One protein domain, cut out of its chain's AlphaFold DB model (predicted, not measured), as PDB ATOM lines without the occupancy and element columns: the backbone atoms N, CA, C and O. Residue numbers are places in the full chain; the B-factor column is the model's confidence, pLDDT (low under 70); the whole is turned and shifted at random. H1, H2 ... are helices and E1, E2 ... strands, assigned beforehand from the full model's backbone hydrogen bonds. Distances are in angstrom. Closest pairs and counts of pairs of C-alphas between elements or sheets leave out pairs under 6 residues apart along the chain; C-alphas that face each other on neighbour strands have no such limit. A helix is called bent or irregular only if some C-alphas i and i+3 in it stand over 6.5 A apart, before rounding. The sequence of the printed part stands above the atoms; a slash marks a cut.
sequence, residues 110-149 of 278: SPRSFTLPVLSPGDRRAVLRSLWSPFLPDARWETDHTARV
ATOM      1  N   SER A 110      17.298 -29.346 -22.779       75.88
ATOM      2  CA  SER A 110      16.863 -28.062 -23.309       75.88
ATOM      3  C   SER A 110      15.372 -28.124 -23.630       75.88
ATOM      4  O   SER A 110      14.945 -29.044 -24.348       75.88
ATOM      5  N   PRO A 111      14.578 -27.168 -23.118       81.75
ATOM      6  CA  PRO A 111      13.145 -27.165 -23.338       81.75
ATOM      7  C   PRO A 111      12.867 -26.889 -24.814       81.75
ATOM      8  O   PRO A 111      13.396 -25.951 -25.416       81.75
ATOM      9  N   ARG A 112      12.025 -27.723 -25.413       83.81
ATOM     10  CA  ARG A 112      11.543 -27.582 -26.781       83.81
ATOM     11  C   ARG A 112      10.034 -27.472 -26.758       83.81
ATOM     12  O   ARG A 112       9.341 -28.352 -26.254       83.81
ATOM     13  N   SER A 113       9.547 -26.392 -27.357       87.56
ATOM     14  CA  SER A 113       8.127 -26.201 -27.605       87.56
ATOM     15  C   SER A 113       7.792 -26.567 -29.046       87.56
ATOM     16  O   SER A 113       8.526 -26.211 -29.969       87.56
ATOM     17  N   PHE A 114       6.705 -27.303 -29.231       87.88
ATOM     18  CA  PHE A 114       6.173 -27.686 -30.533       87.88
ATOM     19  C   PHE A 114       4.653 -27.835 -30.440       87.88
ATOM     20  O   PHE A 114       4.098 -27.924 -29.346       87.88
ATOM     21  N   THR A 115       3.983 -27.836 -31.588       89.00
ATOM     22  CA  THR A 115       2.526 -27.964 -31.668       89.00
ATOM     23  C   THR A 115       2.179 -29.349 -32.185       89.00
ATOM     24  O   THR A 115       2.757 -29.796 -33.175       89.00
ATOM     25  N   LEU A 116       1.256 -30.031 -31.512       89.00
ATOM     26  CA  LEU A 116       0.691 -31.296 -31.977       89.00
ATOM     27  C   LEU A 116      -0.830 -31.173 -32.079       89.00
ATOM     28  O   LEU A 116      -1.418 -30.465 -31.258       89.00
ATOM     29  N   PRO A 117      -1.474 -31.929 -32.990       86.44
ATOM     30  CA  PRO A 117      -2.929 -32.024 -33.098       86.44
ATOM     31  C   PRO A 117      -3.541 -32.903 -31.987       86.44
ATOM     32  O   PRO A 117      -4.475 -33.665 -32.215       86.44
ATOM     33  N   VAL A 118      -2.963 -32.858 -30.786       86.12
ATOM     34  CA  VAL A 118      -3.353 -33.650 -29.616       86.12
ATOM     35  C   VAL A 118      -3.337 -32.717 -28.418       86.12
ATOM     36  O   VAL A 118      -2.338 -32.040 -28.195       86.12
ATOM     37  N   LEU A 119      -4.425 -32.677 -27.646       86.94
ATOM     38  CA  LEU A 119      -4.546 -31.804 -26.475       86.94
ATOM     39  C   LEU A 119      -3.404 -32.038 -25.481       86.94
ATOM     40  O   LEU A 119      -3.092 -33.180 -25.153       86.94
ATOM     41  N   SER A 120      -2.810 -30.953 -24.981       85.25
ATOM     42  CA  SER A 120      -1.740 -31.023 -23.987       85.25
ATOM     43  C   SER A 120      -2.261 -30.649 -22.591       85.25
ATOM     44  O   SER A 120      -3.067 -29.721 -22.467       85.25
ATOM     45  N   PRO A 121      -1.789 -31.308 -21.517       82.50
ATOM     46  CA  PRO A 121      -2.127 -30.916 -20.145       82.50
ATOM     47  C   PRO A 121      -1.589 -29.526 -19.761       82.50
ATOM     48  O   PRO A 121      -2.137 -28.868 -18.880       82.50
ATOM     49  N   GLY A 122      -0.506 -29.084 -20.412       84.00
ATOM     50  CA  GLY A 122       0.149 -27.800 -20.144       84.00
ATOM     51  C   GLY A 122      -0.526 -26.600 -20.815       84.00
ATOM     52  O   GLY A 122      -0.421 -25.477 -20.322       84.00
ATOM     53  N   ASP A 123      -1.263 -26.814 -21.907       86.50
ATOM     54  CA  ASP A 123      -1.942 -25.761 -22.661       86.50
ATOM     55  C   ASP A 123      -3.452 -25.787 -22.411       86.50
ATOM     56  O   ASP A 123      -4.251 -26.273 -23.210       86.50
ATOM     57  N   ARG A 124      -3.865 -25.182 -21.292       84.56
ATOM     58  CA  ARG A 124      -5.283 -25.065 -20.899       84.56
ATOM     59  C   ARG A 124      -6.159 -24.380 -21.955       84.56
ATOM     60  O   ARG A 124      -7.368 -24.591 -21.985       84.56
ATOM     61  N   ARG A 125      -5.571 -23.555 -22.830       87.25
ATOM     62  CA  ARG A 125      -6.302 -22.858 -23.896       87.25
ATOM     63  C   ARG A 125      -6.523 -23.747 -25.122       87.25
ATOM     64  O   ARG A 125      -7.392 -23.418 -25.925       87.25
ATOM     65  N   ALA A 126      -5.792 -24.854 -25.261       86.88
ATOM     66  CA  ALA A 126      -5.959 -25.792 -26.370       86.88
ATOM     67  C   ALA A 126      -7.363 -26.415 -26.403       86.88
ATOM     68  O   ALA A 126      -7.927 -26.555 -27.481       86.88
ATOM     69  N   VAL A 127      -7.961 -26.689 -25.237       86.50
ATOM     70  CA  VAL A 127      -9.331 -27.229 -25.125       86.50
ATOM     71  C   VAL A 127     -10.367 -26.245 -25.672       86.50
ATOM     72  O   VAL A 127     -11.256 -26.619 -26.425       86.50
ATOM     73  N   LEU A 128     -10.245 -24.956 -25.345       86.62
ATOM     74  CA  LEU A 128     -11.158 -23.942 -25.886       86.62
ATOM     75  C   LEU A 128     -10.975 -23.779 -27.399       86.62
ATOM     76  O   LEU A 128     -11.954 -23.670 -28.130       86.62
ATOM     77  N   ARG A 129      -9.726 -23.810 -27.883       84.56
ATOM     78  CA  ARG A 129      -9.444 -23.745 -29.324       84.56
ATOM     79  C   ARG A 129      -9.990 -24.960 -30.073       84.56
ATOM     80  O   ARG A 129     -10.477 -24.789 -31.186       84.56
ATOM     81  N   SER A 130      -9.976 -26.149 -29.471       86.25
ATOM     82  CA  SER A 130     -10.528 -27.357 -30.094       86.25
ATOM     83  C   SER A 130     -12.052 -27.323 -30.221       86.25
ATOM     84  O   SER A 130     -12.595 -27.981 -31.097       86.25
ATOM     85  N   LEU A 131     -12.755 -26.547 -29.389       86.62
ATOM     86  CA  LEU A 131     -14.199 -26.332 -29.546       86.62
ATOM     87  C   LEU A 131     -14.529 -25.459 -30.767       86.62
ATOM     88  O   LEU A 131     -15.593 -25.613 -31.355       86.62
ATOM     89  N   TRP A 132     -13.630 -24.548 -31.152       81.56
ATOM     90  CA  TRP A 132     -13.811 -23.670 -32.317       81.56
ATOM     91  C   TRP A 132     -13.209 -24.239 -33.608       81.56
ATOM     92  O   TRP A 132     -13.690 -23.920 -34.690       81.56
ATOM     93  N   SER A 133     -12.184 -25.091 -33.505       81.62
ATOM     94  CA  SER A 133     -11.554 -25.795 -34.627       81.62
ATOM     95  C   SER A 133     -11.321 -27.271 -34.260       81.62
ATOM     96  O   SER A 133     -10.236 -27.638 -33.798       81.62
ATOM     97  N   PRO A 134     -12.343 -28.131 -34.418       73.06
ATOM     98  CA  PRO A 134     -12.323 -29.497 -33.889       73.06
ATOM     99  C   PRO A 134     -11.483 -30.482 -34.707       73.06
ATOM    100  O   PRO A 134     -11.125 -31.540 -34.199       73.06
ATOM    101  N   PHE A 135     -11.157 -30.160 -35.960       77.19
ATOM    102  CA  PHE A 135     -10.489 -31.108 -36.856       77.19
ATOM    103  C   PHE A 135      -8.987 -31.257 -36.578       77.19
ATOM    104  O   PHE A 135      -8.444 -32.342 -36.763       77.19
ATOM    105  N   LEU A 136      -8.321 -30.191 -36.125       77.94
ATOM    106  CA  LEU A 136      -6.882 -30.154 -35.844       77.94
ATOM    107  C   LEU A 136      -6.625 -29.197 -34.668       77.94
ATOM    108  O   LEU A 136      -6.373 -28.008 -34.878       77.94
ATOM    109  N   PRO A 137      -6.743 -29.671 -33.417       76.38
ATOM    110  CA  PRO A 137      -6.521 -28.821 -32.258       76.38
ATOM    111  C   PRO A 137      -5.031 -28.517 -32.091       76.38
ATOM    112  O   PRO A 137      -4.261 -29.373 -31.670       76.38
ATOM    113  N   ASP A 138      -4.628 -27.278 -32.364       81.50
ATOM    114  CA  ASP A 138      -3.262 -26.812 -32.119       81.50
ATOM    115  C   ASP A 138      -3.013 -26.638 -30.615       81.50
ATOM    116  O   ASP A 138      -3.346 -25.605 -30.013       81.50
ATOM    117  N   ALA A 139      -2.424 -27.659 -29.992       88.12
ATOM    118  CA  ALA A 139      -1.987 -27.617 -28.604       88.12
ATOM    119  C   ALA A 139      -0.468 -27.478 -28.520       88.12
ATOM    120  O   ALA A 139       0.279 -28.218 -29.166       88.12
ATOM    121  N   ARG A 140      -0.002 -26.551 -27.682       88.50
ATOM    122  CA  ARG A 140       1.420 -26.403 -27.390       88.50
ATOM    123  C   ARG A 140       1.868 -27.504 -26.431       88.50
ATOM    124  O   ARG A 140       1.326 -27.644 -25.336       88.50
ATOM    125  N   TRP A 141       2.887 -28.246 -26.831       90.50
ATOM    126  CA  TRP A 141       3.601 -29.203 -25.997       90.50
ATOM    127  C   TRP A 141       4.966 -28.641 -25.625       90.50
ATOM    128  O   TRP A 141       5.603 -27.942 -26.418       90.50
ATOM    129  N   GLU A 142       5.404 -28.949 -24.410       88.81
ATOM    130  CA  GLU A 142       6.738 -28.634 -23.914       88.81
ATOM    131  C   GLU A 142       7.389 -29.946 -23.484       88.81
ATOM    132  O   GLU A 142       6.805 -30.732 -22.741       88.81
ATOM    133  N   THR A 143       8.570 -30.223 -24.024       85.31
ATOM    134  CA  THR A 143       9.360 -31.401 -23.671       85.31
ATOM    135  C   THR A 143      10.811 -31.000 -23.519       85.31
ATOM    136  O   THR A 143      11.279 -30.090 -24.206       85.31
ATOM    137  N   ASP A 144      11.543 -31.704 -22.671       85.31
ATOM    138  CA  ASP A 144      12.988 -31.583 -22.649       85.31
ATOM    139  C   ASP A 144      13.581 -32.513 -23.700       85.31
ATOM    140  O   ASP A 144      13.307 -33.711 -23.740       85.31
ATOM    141  N   HIS A 145      14.432 -31.961 -24.558       78.62
ATOM    142  CA  HIS A 145      15.262 -32.764 -25.444       78.62
ATOM    143  C   HIS A 145      16.733 -32.570 -25.101       78.62
ATOM    144  O   HIS A 145      17.171 -31.492 -24.691       78.62
ATOM    145  N   THR A 146      17.510 -33.636 -25.287       69.25
ATOM    146  CA  THR A 146      18.957 -33.587 -25.092       69.25
ATOM    147  C   THR A 146      19.602 -32.897 -26.291       69.25
ATOM    148  O   THR A 146      19.828 -33.506 -27.338       69.25
ATOM    149  N   ALA A 147      19.894 -31.606 -26.153       66.38
ATOM    150  CA  ALA A 147      20.684 -30.882 -27.138       66.38
ATOM    151  C   ALA A 147      22.175 -31.108 -26.866       66.38
ATOM    152  O   ALA A 147      22.602 -31.295 -25.722       66.38
ATOM    153  N   ARG A 148      22.990 -31.109 -27.929       59.47
ATOM    154  CA  ARG A 148      24.450 -31.174 -27.779       59.47
ATOM    155  C   ARG A 148      24.933 -29.953 -27.002       59.47
ATOM    156  O   ARG A 148      24.636 -28.821 -27.375       59.47
ATOM    157  N   VAL A 149      25.727 -30.198 -25.965       58.19
ATOM    158  CA  VAL A 149      26.408 -29.149 -25.209       58.19
ATOM    159  C   VAL A 149      27.719 -28.838 -25.886       58.19
ATOM    160  O   VAL A 149      28.608 -29.680 -26.013       58.19
TER     161      VAL A 149
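This is residues 110 to 149 of the 278 residues of the protein "VWA domain-containing protein" of Acidobacteria bacterium (UniProt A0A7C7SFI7). Look for a long, narrow two-stranded ribbon, E1 beside E2, with the short helix H1 beyond the end of the ribbon where E1 stops and E2 starts. At the other end E2 runs on past the first residue of E1. The printed part has 40 residues, with two named strands and one named helix in the order E1, H1, E2; the sheet, of order E1 - E2, is antiparallel and the class is mixed, helices and strands. The whole is loose, with a radius of gyration of the C-alphas of 12.0 A, and a rod in outline, spanning 41 by 16 by 9 A.

Start with E1, residues 110 to 116, and set it beside E2, residues 139 to 148: they are antiparallel neighbours, their directions 144 degrees apart. Look at N 112 and O 143, 2.8 A apart, and N 116 and O 139, 3.1 A, both within hydrogen-bond range. At residue 144 you meet a point where E2 bends by 50 degrees. Between the strands along the chain comes H1, residues 124 to 132; its closest C-alpha pair with E2 is Ala 126 and Ala 139, 4.9 A apart. In H1, 3 of 5 O i to N i+4 pairs are within hydrogen-bond range, and 5 of 6 O i to N i+3 pairs.

Find C-alpha 110 at (16.863, -28.062, -23.309); from there E1 runs 18.6 A to Leu 116. H1 begins at C-alpha 124, (-5.283, -25.065, -20.899), and measures 14.3 A; it is neither bent nor irregular, but only just: C-alphas 124 and 127 are 6.2 A apart. E2 covers 26.7 A and ends at C-alpha 148, (24.450, -31.174, -27.779).

The two C-alphas farthest apart, those of Trp 132 and Val 149, are 41.2 A apart. The printed part has no cut, and both links, E1 to H1 and H1 to E2, are short. Mean pLDDT of the printed part is 82.2; residues 146 to 149 are under 70.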